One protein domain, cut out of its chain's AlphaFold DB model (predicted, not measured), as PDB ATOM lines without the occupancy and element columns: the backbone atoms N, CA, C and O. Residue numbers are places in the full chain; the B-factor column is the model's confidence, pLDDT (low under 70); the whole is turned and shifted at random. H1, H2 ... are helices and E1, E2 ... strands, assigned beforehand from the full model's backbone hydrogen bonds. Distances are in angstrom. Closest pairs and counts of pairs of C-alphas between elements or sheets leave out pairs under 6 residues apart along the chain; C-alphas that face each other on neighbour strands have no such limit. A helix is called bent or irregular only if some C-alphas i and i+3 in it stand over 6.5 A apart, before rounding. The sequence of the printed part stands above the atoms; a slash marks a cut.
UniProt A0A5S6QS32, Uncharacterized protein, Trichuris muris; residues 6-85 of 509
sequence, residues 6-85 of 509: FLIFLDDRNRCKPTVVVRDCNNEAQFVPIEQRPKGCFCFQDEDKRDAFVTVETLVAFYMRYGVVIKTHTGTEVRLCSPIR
ATOM      1  N   PHE A   6     240.562 215.181 249.781       93.81
ATOM      2  CA  PHE A   6     240.267 213.827 250.235       93.81
ATOM      3  C   PHE A   6     240.238 212.797 249.107       93.81
ATOM      4  O   PHE A   6     239.985 213.116 247.950       93.81
ATOM      5  N   LEU A   7     240.451 211.531 249.453       92.75
ATOM      6  CA  LEU A   7     240.215 210.387 248.574       92.75
ATOM      7  C   LEU A   7     239.505 209.265 249.327       92.75
ATOM      8  O   LEU A   7     239.544 209.206 250.556       92.75
ATOM      9  N   ILE A   8     238.870 208.369 248.577       90.94
ATOM     10  CA  ILE A   8     238.166 207.203 249.111       90.94
ATOM     11  C   ILE A   8     238.829 205.948 248.569       90.94
ATOM     12  O   ILE A   8     239.124 205.857 247.376       90.94
ATOM     13  N   PHE A   9     239.048 204.976 249.442       87.88
ATOM     14  CA  PHE A   9     239.634 203.691 249.091       87.88
ATOM     15  C   PHE A   9     239.058 202.590 249.981       87.88
ATOM     16  O   PHE A   9     238.408 202.855 250.994       87.88
ATOM     17  N   LEU A  10     239.280 201.343 249.581       87.31
ATOM     18  CA  LEU A  10     238.989 200.183 250.413       87.31
ATOM     19  C   LEU A  10     240.258 199.835 251.183       87.31
ATOM     20  O   LEU A  10     241.276 199.515 250.572       87.31
ATOM     21  N   ASP A  11     240.199 199.933 252.507       87.44
ATOM     22  CA  ASP A  11     241.350 199.699 253.377       87.44
ATOM     23  C   ASP A  11     241.581 198.192 253.545       87.44
ATOM     24  O   ASP A  11     240.832 197.497 254.239       87.44
ATOM     25  N   ASP A  12     242.615 197.675 252.880       82.75
ATOM     26  CA  ASP A  12     243.000 196.264 252.896       82.75
ATOM     27  C   ASP A  12     243.375 195.780 254.305       82.75
ATOM     28  O   ASP A  12     243.029 194.658 254.690       82.75
ATOM     29  N   ARG A  13     243.979 196.649 255.121       84.81
ATOM     30  CA  ARG A  13     244.316 196.377 256.527       84.81
ATOM     31  C   ARG A  13     243.079 196.324 257.412       84.81
ATOM     32  O   ARG A  13     243.103 195.678 258.459       84.81
ATOM     33  N   ASN A  14     241.987 196.944 256.976       82.19
ATOM     34  CA  ASN A  14     240.712 196.974 257.680       82.19
ATOM     35  C   ASN A  14     239.616 196.194 256.940       82.19
ATOM     36  O   ASN A  14     238.479 196.647 256.818       82.19
ATOM     37  N   ARG A  15     239.954 194.998 256.436       82.06
ATOM     38  CA  ARG A  15     239.007 194.066 255.788       82.06
ATOM     39  C   ARG A  15     238.244 194.692 254.611       82.06
ATOM     40  O   ARG A  15     237.063 194.413 254.426       82.06
ATOM     41  N   CYS A  16     238.919 195.528 253.824       81.44
ATOM     42  CA  CYS A  16     238.339 196.292 252.716       81.44
ATOM     43  C   CYS A  16     237.216 197.254 253.145       81.44
ATOM     44  O   CYS A  16     236.340 197.567 252.340       81.44
ATOM     45  N   LYS A  17     237.221 197.747 254.394       87.31
ATOM     46  CA  LYS A  17     236.254 198.762 254.834       87.31
ATOM     47  C   LYS A  17     236.477 200.053 254.026       87.31
ATOM     48  O   LYS A  17     237.618 200.529 253.957       87.31
ATOM     49  N   PRO A  18     235.428 200.629 253.409       91.19
ATOM     50  CA  PRO A  18     235.547 201.912 252.731       91.19
ATOM     51  C   PRO A  18     236.016 202.972 253.724       91.19
ATOM     52  O   PRO A  18     235.484 203.076 254.827       91.19
ATOM     53  N   THR A  19     237.040 203.722 253.347       93.25
ATOM     54  CA  THR A  19     237.728 204.674 254.220       93.25
ATOM     55  C   THR A  19     238.015 205.944 253.438       93.25
ATOM     56  O   THR A  19     238.431 205.892 252.279       93.25
ATOM     57  N   VAL A  20     237.790 207.089 254.077       94.69
ATOM     58  CA  VAL A  20     238.188 208.394 253.555       94.69
ATOM     59  C   VAL A  20     239.509 208.795 254.180       94.69
ATOM     60  O   VAL A  20     239.651 208.774 255.400       94.69
ATOM     61  N   VAL A  21     240.467 209.177 253.344       93.56
ATOM     62  CA  VAL A  21     241.642 209.931 253.786       93.56
ATOM     63  C   VAL A  21     241.421 211.381 253.428       93.56
ATOM     64  O   VAL A  21     241.148 211.674 252.268       93.56
ATOM     65  N   VAL A  22     241.554 212.269 254.405       94.81
ATOM     66  CA  VAL A  22     241.371 213.714 254.244       94.81
ATOM     67  C   VAL A  22     242.505 214.470 254.927       94.81
ATOM     68  O   VAL A  22     242.989 214.045 255.976       94.81
ATOM     69  N   ARG A  23     242.956 215.573 254.326       93.62
ATOM     70  CA  ARG A  23     243.942 216.473 254.939       93.62
ATOM     71  C   ARG A  23     243.274 217.392 255.958       93.62
ATOM     72  O   ARG A  23     242.288 218.048 255.631       93.62
ATOM     73  N   ASP A  24     243.814 217.444 257.168       91.31
ATOM     74  CA  ASP A  24     243.386 218.406 258.188       91.31
ATOM     75  C   ASP A  24     244.048 219.789 258.011       91.31
ATOM     76  O   ASP A  24     244.790 220.027 257.054       91.31
ATOM     77  N   CYS A  25     243.774 220.709 258.939       89.31
ATOM     78  CA  CYS A  25     244.320 222.070 258.936       89.31
ATOM     79  C   CYS A  25     245.841 222.141 259.159       89.31
ATOM     80  O   CYS A  25     246.463 223.146 258.818       89.31
ATOM     81  N   ASN A  26     246.458 221.077 259.680       89.69
ATOM     82  CA  ASN A  26     247.910 220.942 259.789       89.69
ATOM     83  C   ASN A  26     248.513 220.254 258.556       89.69
ATOM     84  O   ASN A  26     249.711 219.978 258.531       89.69
ATOM     85  N   ASN A  27     247.697 219.986 257.529       86.88
ATOM     86  CA  ASN A  27     248.050 219.211 256.347       86.88
ATOM     87  C   ASN A  27     248.455 217.760 256.674       86.88
ATOM     88  O   ASN A  27     249.117 217.100 255.870       86.88
ATOM     89  N   GLU A  28     248.026 217.224 257.817       91.31
ATOM     90  CA  GLU A  28     248.219 215.823 258.187       91.31
ATOM     91  C   GLU A  28     247.084 214.960 257.627       91.31
ATOM     92  O   GLU A  28     245.950 215.410 257.443       91.31
ATOM     93  N   ALA A  29     247.396 213.707 257.290       92.38
ATOM     94  CA  ALA A  29     246.420 212.785 256.716       92.38
ATOM     95  C   ALA A  29     245.596 212.111 257.820       92.38
ATOM     96  O   ALA A  29     246.128 211.351 258.629       92.38
ATOM     97  N   GLN A  30     244.286 212.338 257.808       94.31
ATOM     98  CA  GLN A  30     243.337 211.721 258.725       94.31
ATOM     99  C   GLN A  30     242.568 210.603 258.025       94.31
ATOM    100  O   GLN A  30     241.994 210.807 256.957       94.31
ATOM    101  N   PHE A  31     242.544 209.423 258.646       93.44
ATOM    102  CA  PHE A  31     241.882 208.227 258.128       93.44
ATOM    103  C   PHE A  31     240.553 208.027 258.859       93.44
ATOM    104  O   PHE A  31     240.525 207.782 260.069       93.44
ATOM    105  N   VAL A  32     239.451 208.128 258.122       94.38
ATOM    106  CA  VAL A  32     238.090 208.021 258.648       94.38
ATOM    107  C   VAL A  32     237.387 206.827 258.005       94.38
ATOM    108  O   VAL A  32     237.007 206.893 256.831       94.38
ATOM    109  N   PRO A  33     237.193 205.721 258.744       93.38
ATOM    110  CA  PRO A  33     236.421 204.589 258.251       93.38
ATOM    111  C   PRO A  33     234.956 204.976 258.032       93.38
ATOM    112  O   PRO A  33     234.336 205.580 258.903       93.38
ATOM    113  N   ILE A  34     234.382 204.560 256.907       94.19
ATOM    114  CA  ILE A  34     232.947 204.652 256.646       94.19
ATOM    115  C   ILE A  34     232.295 203.382 257.180       94.19
ATOM    116  O   ILE A  34     232.652 202.264 256.799       94.19
ATOM    117  N   GLU A  35     231.340 203.532 258.086       91.88
ATOM    118  CA  GLU A  35     230.626 202.393 258.645       91.88
ATOM    119  C   GLU A  35     229.415 202.046 257.796       91.88
ATOM    120  O   GLU A  35     228.650 202.928 257.414       91.88
ATOM    121  N   GLN A  36     229.212 200.752 257.550       89.56
ATOM    122  CA  GLN A  36     227.987 200.249 256.950       89.56
ATOM    123  C   GLN A  36     227.147 199.523 258.002       89.56
ATOM    124  O   GLN A  36     227.590 198.550 258.615       89.56
ATOM    125  N   ARG A  37     225.915 199.989 258.215       84.94
ATOM    126  CA  ARG A  37     224.979 199.407 259.188       84.94
ATOM    127  C   ARG A  37     224.226 198.196 258.618       84.94
ATOM    128  O   ARG A  37     224.128 198.065 257.402       84.94
ATOM    129  N   PRO A  38     223.581 197.359 259.464       76.38
ATOM    130  CA  PRO A  38     222.828 196.177 259.016       76.38
ATOM    131  C   PRO A  38     221.709 196.443 257.993       76.38
ATOM    132  O   PRO A  38     221.313 195.535 257.274       76.38
ATOM    133  N   LYS A  39     221.201 197.681 257.906       74.12
ATOM    134  CA  LYS A  39     220.207 198.103 256.900       74.12
ATOM    135  C   LYS A  39     220.825 198.619 255.592       74.12
ATOM    136  O   LYS A  39     220.104 199.142 254.755       74.12
ATOM    137  N   GLY A  40     222.144 198.515 255.437       81.31
ATOM    138  CA  GLY A  40     222.864 198.974 254.253       81.31
ATOM    139  C   GLY A  40     223.295 200.439 254.281       81.31
ATOM    140  O   GLY A  40     224.001 200.858 253.373       81.31
ATOM    141  N   CYS A  41     222.909 201.207 255.307       89.06
ATOM    142  CA  CYS A  41     223.196 202.639 255.355       89.06
ATOM    143  C   CYS A  41     224.649 202.937 255.747       89.06
ATOM    144  O   CYS A  41     225.181 202.298 256.660       89.06
ATOM    145  N   PHE A  42     225.239 203.942 255.102       93.56
ATOM    146  CA  PHE A  42     226.592 204.432 255.340       93.56
ATOM    147  C   PHE A  42     226.597 205.627 256.290       93.56
ATOM    148  O   PHE A  42     225.738 206.503 256.198       93.56
ATOM    149  N   CYS A  43     227.579 205.674 257.186       93.75
ATOM    150  CA  CYS A  43     227.773 206.795 258.099       93.75
ATOM    151  C   CYS A  43     229.252 207.026 258.427       93.75
ATOM    152  O   CYS A  43     230.026 206.071 258.525       93.75
ATOM    153  N   PHE A  44     229.611 208.289 258.651       92.94
ATOM    154  CA  PHE A  44     230.843 208.678 259.338       92.94
ATOM    155  C   PHE A  44     230.636 208.739 260.850       92.94
ATOM    156  O   PHE A  44     231.529 208.381 261.612       92.94
ATOM    157  N   GLN A  45     229.452 209.176 261.278       90.94
ATOM    158  CA  GLN A  45     229.111 209.394 262.680       90.94
ATOM    159  C   GLN A  45     227.661 209.006 262.983       90.94
ATOM    160  O   GLN A  45     226.881 208.616 262.112       90.94
ATOM    161  N   ASP A  46     227.295 209.041 264.260       86.38
ATOM    162  CA  ASP A  46     226.026 208.500 264.727       86.38
ATOM    163  C   ASP A  46     224.809 209.332 264.283       86.38
ATOM    164  O   ASP A  46     223.708 208.794 264.145       86.38
ATOM    165  N   GLU A  47     224.998 210.619 264.014       87.38
ATOM    166  CA  GLU A  47     223.965 211.538 263.538       87.38
ATOM    167  C   GLU A  47     223.457 211.164 262.136       87.38
ATOM    168  O   GLU A  47     222.249 211.226 261.893       87.38
ATOM    169  N   ASP A  48     224.341 210.651 261.270       88.88
ATOM    170  CA  ASP A  48     224.035 210.256 259.882       88.88
ATOM    171  C   ASP A  48     222.997 209.123 259.800       88.88
ATOM    172  O   ASP A  48     222.402 208.860 258.752       88.88
ATOM    173  N   LYS A  49     222.745 208.430 260.923       81.12
ATOM    174  CA  LYS A  49     221.725 207.375 261.030       81.12
ATOM    175  C   LYS A  49     220.344 207.836 260.579       81.12
ATOM    176  O   LYS A  49     219.542 206.996 260.173       81.12
ATOM    177  N   ARG A  50     220.036 209.127 260.721       80.31
ATOM    178  CA  ARG A  50     218.708 209.679 260.422       80.31
ATOM    179  C   ARG A  50     218.484 209.875 258.926       80.31
ATOM    180  O   ARG A  50     217.351 209.738 258.477       80.31
ATOM    181  N   ASP A  51     219.548 210.131 258.174       81.31
ATOM    182  CA  ASP A  51     219.473 210.496 256.758       81.31
ATOM    183  C   ASP A  51     219.497 209.278 255.820       81.31
ATOM    184  O   ASP A  51     219.122 209.375 254.649       81.31
ATOM    185  N   ALA A  52     219.878 208.106 256.347       84.56
ATOM    186  CA  ALA A  52     219.846 206.822 255.647       84.56
ATOM    187  C   ALA A  52     220.516 206.887 254.257       84.56
ATOM    188  O   ALA A  52     219.902 206.579 253.227       84.56
ATOM    189  N   PHE A  53     221.786 207.304 254.226       92.25
ATOM    190  CA  PHE A  53     222.615 207.275 253.020       92.25
ATOM    191  C   PHE A  53     222.848 205.830 252.584       92.25
ATOM    192  O   PHE A  53     223.352 205.030 253.364       92.25
ATOM    193  N   VAL A  54     222.473 205.476 251.357       90.69
ATOM    194  CA  VAL A  54     222.516 204.088 250.845       90.69
ATOM    195  C   VAL A  54     223.649 203.843 249.846       90.69
ATOM    196  O   VAL A  54     223.826 202.722 249.373       90.69
ATOM    197  N   THR A  55     224.443 204.878 249.567       92.19
ATOM    198  CA  THR A  55     225.678 204.816 248.779       92.19
ATOM    199  C   THR A  55     226.752 205.665 249.455       92.19
ATOM    200  O   THR A  55     226.438 206.627 250.164       92.19
ATOM    201  N   VAL A  56     228.024 205.351 249.217       92.38
ATOM    202  CA  VAL A  56     229.135 206.183 249.695       92.38
ATOM    203  C   VAL A  56     229.123 207.558 249.013       92.38
ATOM    204  O   VAL A  56     229.392 208.564 249.670       92.38
ATOM    205  N   GLU A  57     228.747 207.629 247.728       91.06
ATOM    206  CA  GLU A  57     228.651 208.894 246.976       91.06
ATOM    207  C   GLU A  57     227.648 209.858 247.626       91.06
ATOM    208  O   GLU A  57     227.966 211.031 247.809       91.06
ATOM    209  N   THR A  58     226.467 209.379 248.037       92.38
ATOM    210  CA  THR A  58     225.439 210.244 248.647       92.38
ATOM    211  C   THR A  58     225.846 210.768 250.022       92.38
ATOM    212  O   THR A  58     225.617 211.944 250.306       92.38
ATOM    213  N   LEU A  59     226.501 209.939 250.845       95.56
ATOM    214  CA  LEU A  59     227.070 210.366 252.125       95.56
ATOM    215  C   LEU A  59     228.130 211.457 251.913       95.56
ATOM    216  O   LEU A  59     228.059 212.532 252.500       95.56
ATOM    217  N   VAL A  60     229.104 211.207 251.040       94.88
ATOM    218  CA  VAL A  60     230.213 212.140 250.785       94.88
ATOM    219  C   VAL A  60     229.711 213.449 250.180       94.88
ATOM    220  O   VAL A  60     230.111 214.523 250.626       94.88
ATOM    221  N   ALA A  61     228.794 213.376 249.214       93.00
ATOM    222  CA  ALA A  61     228.200 214.552 248.592       93.00
ATOM    223  C   ALA A  61     227.449 215.424 249.608       93.00
ATOM    224  O   ALA A  61     227.528 216.649 249.525       93.00
ATOM    225  N   PHE A  62     226.760 214.822 250.583       94.81
ATOM    226  CA  PHE A  62     226.127 215.555 251.680       94.81
ATOM    227  C   PHE A  62     227.167 216.321 252.512       94.81
ATOM    228  O   PHE A  62     227.044 217.535 252.682       94.81
ATOM    229  N   TYR A  63     228.231 215.648 252.953       95.62
ATOM    230  CA  TYR A  63     229.292 216.276 253.749       95.62
ATOM    231  C   TYR A  63     229.992 217.413 253.002       95.62
ATOM    232  O   TYR A  63     230.192 218.484 253.574       95.62
ATOM    233  N   MET A  64     230.294 217.218 251.716       94.38
ATOM    234  CA  MET A  64     230.881 218.259 250.870       94.38
ATOM    235  C   MET A  64     229.941 219.449 250.677       94.38
ATOM    236  O   MET A  64     230.351 220.599 250.801       94.38
ATOM    237  N   ARG A  65     228.666 219.187 250.363       93.75
ATOM    238  CA  ARG A  65     227.690 220.232 250.032       93.75
ATOM    239  C   ARG A  65     227.338 221.102 251.231       93.75
ATOM    240  O   ARG A  65     227.131 222.301 251.064       93.75
ATOM    241  N   TYR A  66     227.228 220.498 252.411       93.44
ATOM    242  CA  TYR A  66     226.799 221.188 253.627       93.44
ATOM    243  C   TYR A  66     227.958 221.528 254.574       93.44
ATOM    244  O   TYR A  66     227.723 222.127 255.621       93.44
ATOM    245  N   GLY A  67     229.200 221.177 254.221       91.62
ATOM    246  CA  GLY A  67     230.388 221.484 255.023       91.62
ATOM    247  C   GLY A  67     230.362 220.848 256.416       91.62
ATOM    248  O   GLY A  67     230.879 221.433 257.373       91.62
ATOM    249  N   VAL A  68     229.721 219.682 256.541       94.06
ATOM    250  CA  VAL A  68     229.549 218.990 257.824       94.06
ATOM    251  C   VAL A  68     230.913 218.530 258.334       94.06
ATOM    252  O   VAL A  68     231.736 218.009 257.582       94.06
ATOM    253  N   VAL A  69     231.162 218.759 259.622       94.31
ATOM    254  CA  VAL A  69     232.410 218.365 260.281       94.31
ATOM    255  C   VAL A  69     232.371 216.877 260.606       94.31
ATOM    256  O   VAL A  69     231.391 216.394 261.171       94.31
ATOM    257  N   ILE A  70     233.460 216.180 260.290       94.94
ATOM    258  CA  ILE A  70     233.706 214.796 260.688       94.94
ATOM    259  C   ILE A  70     234.654 214.807 261.883       94.94
ATOM    260  O   ILE A  70     235.746 215.377 261.813       94.94
ATOM    261  N   LYS A  71     234.260 214.136 262.967       91.00
ATOM    262  CA  LYS A  71     235.130 213.909 264.124       91.00
ATOM    263  C   LYS A  71     235.883 212.596 263.958       91.00
ATOM    264  O   LYS A  71     235.289 211.521 263.943       91.00
ATOM    265  N   THR A  72     237.198 212.688 263.823       87.00
ATOM    266  CA  THR A  72     238.083 211.521 263.749       87.00
ATOM    267  C   THR A  72     238.196 210.829 265.113       87.00
ATOM    268  O   THR A  72     237.875 211.396 266.159       87.00
ATOM    269  N   HIS A  73     238.717 209.601 265.124       79.81
ATOM    270  CA  HIS A  73     238.962 208.839 266.355       79.81
ATOM    271  C   HIS A  73     240.015 209.486 267.278       79.81
ATOM    272  O   HIS A  73     240.020 209.222 268.478       79.81
ATOM    273  N   THR A  74     240.889 210.338 266.735       81.25
ATOM    274  CA  THR A  74     241.879 211.139 267.476       81.25
ATOM    275  C   THR A  74     241.290 212.442 268.026       81.25
ATOM    276  O   THR A  74     241.980 213.171 268.735       81.25
ATOM    277  N   GLY A  75     240.021 212.745 267.726       84.06
ATOM    278  CA  GLY A  75     239.354 213.992 268.105       84.06
ATOM    279  C   GLY A  75     239.610 215.161 267.150       84.06
ATOM    280  O   GLY A  75     239.013 216.218 267.336       84.06
ATOM    281  N   THR A  76     240.440 214.983 266.115       90.69
ATOM    282  CA  THR A  76     240.643 215.979 265.053       90.69
ATOM    283  C   THR A  76     239.355 216.170 264.258       90.69
ATOM    284  O   THR A  76     238.704 215.193 263.873       90.69
ATOM    285  N   GLU A  77     239.004 217.424 263.992       93.56
ATOM    286  CA  GLU A  77     237.868 217.808 263.159       93.56
ATOM    287  C   GLU A  77     238.329 218.061 261.724       93.56
ATOM    288  O   GLU A  77     239.258 218.833 261.488       93.56
ATOM    289  N   VAL A  78     237.679 217.412 260.760       94.31
ATOM    290  CA  VAL A  78     238.002 217.534 259.331       94.31
ATOM    291  C   VAL A  78     236.748 217.802 258.507       94.31
ATOM    292  O   VAL A  78     235.635 217.461 258.912       94.31
ATOM    293  N   ARG A  79     236.921 218.419 257.334       95.06
ATOM    294  CA  ARG A  79     235.846 218.682 256.367       95.06
ATOM    295  C   ARG A  79     236.233 218.144 255.000       95.06
ATOM    296  O   ARG A  79     237.392 218.219 254.615       95.06
ATOM    297  N   LEU A  80     235.257 217.623 254.267       95.75
ATOM    298  CA  LEU A  80     235.462 217.198 252.884       95.75
ATOM    299  C   LEU A  80     235.251 218.402 251.967       95.75
ATOM    300  O   LEU A  80     234.150 218.945 251.917       95.75
ATOM    301  N   CYS A  81     236.291 218.816 251.247       92.50
ATOM    302  CA  CYS A  81     236.236 219.969 250.348       92.50
ATOM    303  C   CYS A  81     236.426 219.551 248.891       92.50
ATOM    304  O   CYS A  81     235.538 219.773 248.068       92.50
ATOM    305  N   SER A  82     237.551 218.905 248.581       91.31
ATOM    306  CA  SER A  82     237.954 218.633 247.197       91.31
ATOM    307  C   SER A  82     238.327 217.161 247.011       91.31
ATOM    308  O   SER A  82     239.287 216.693 247.623       91.31
ATOM    309  N   PRO A  83     237.615 216.400 246.162       91.06
ATOM    310  CA  PRO A  83     237.990 215.026 245.881       91.06
ATOM    311  C   PRO A  83     239.242 214.998 245.004       91.06
ATOM    312  O   PRO A  83     239.298 215.603 243.930       91.06
ATOM    313  N   ILE A  84     240.232 214.228 245.429       87.12
ATOM    314  CA  ILE A  84     241.415 213.907 244.645       87.12
ATOM    315  C   ILE A  84     241.015 212.823 243.650       87.12
ATOM    316  O   ILE A  84     240.500 211.762 244.014       87.12
ATOM    317  N   ARG A  85     241.249 213.082 242.365       73.31
ATOM    318  CA  ARG A  85     240.942 212.114 241.311       73.31
ATOM    319  C   ARG A  85     241.979 210.995 241.319       73.31
ATOM    320  O   ARG A  85     243.177 211.253 241.312       73.31
TER     321      ARG A  85
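This is residues 6 to 85 of the 509 residues of an uncharacterized protein of Trichuris muris (UniProt A0A5S6QS32). A small twisted sheet of three strands makes one part of the model, and two helices lie off to one side of it: the first half of H2 just reaches the sheet, while the short H1 is set away from it. Two long stretches without named elements each fold back on themselves: residues 34 to 45 lead from E3 to H1, and residues 67 to 85 follow H2, with Arg 85 coming back near Phe 6. The printed part has 80 residues, with three strands and then two helices in the order E1, E2, E3, H1, H2; the sheet runs E1, E2, E3, antiparallel throughout. The class is mixed, helices and strands, with 34 residues, under half, in named elements. The whole is compact, with a radius of gyration of the C-alphas of 11.9 A, and rounded, with spans of 36 by 30 by 27 A.

E1, residues 6 to 11, begins at C-alpha 6 at (240.267, 213.827, 250.235) and is 14.5 A long. E2, residues 17 to 23, is the longest strand, 19.3 A. E3, residues 29 to 33, measures 13.0 A. H1, residues 46 to 50, measures 8.6 A and begins at C-alpha 46 at (226.026, 208.500, 264.727). H2, residues 56 to 66, measures 15.7 A and ends at C-alpha 66 at (226.799, 221.188, 253.627).

The three strands form a meander, each strand the antiparallel neighbour of the one before. E1 and E2 form a hairpin at 151 degrees between their directions, with N 7 and O 21 2.9 A apart, within hydrogen-bond range. E2 and E3 form a hairpin at 153 degrees, with N 32 and O 20 2.8 A apart, within hydrogen-bond range. The sheet is only just strongly twisted, with C-alphas up to 4.2 A off its best plane. H2 is on the sheet but only grazes it, with residues 56 to 60. H1 is not on the sheet, and is only just apart from H2, closest 8.3 A. H1 is neither bent nor irregular, but only just: C-alphas 47 and 50 are 6.4 A apart. In H2 every O i to N i+4 pair is within hydrogen-bond range; in H1 0 of 1 is, against 2 of 2 O i to N i+3 pairs. Residues 35 to 36 pair antiparallel with 42 to 43, and 70 to 71 with 77 to 78.

The two C-alphas farthest apart, those of Asn 26 and Lys 39, are 36.0 A from each other. The printed part has no cut. The link from E3 to H1, 12 residues, is long; those from E1 to E2, E2 to E3 and H1 to H2 are tight. The mean pLDDT of the printed part is 89.6, and no printed residue is under 70.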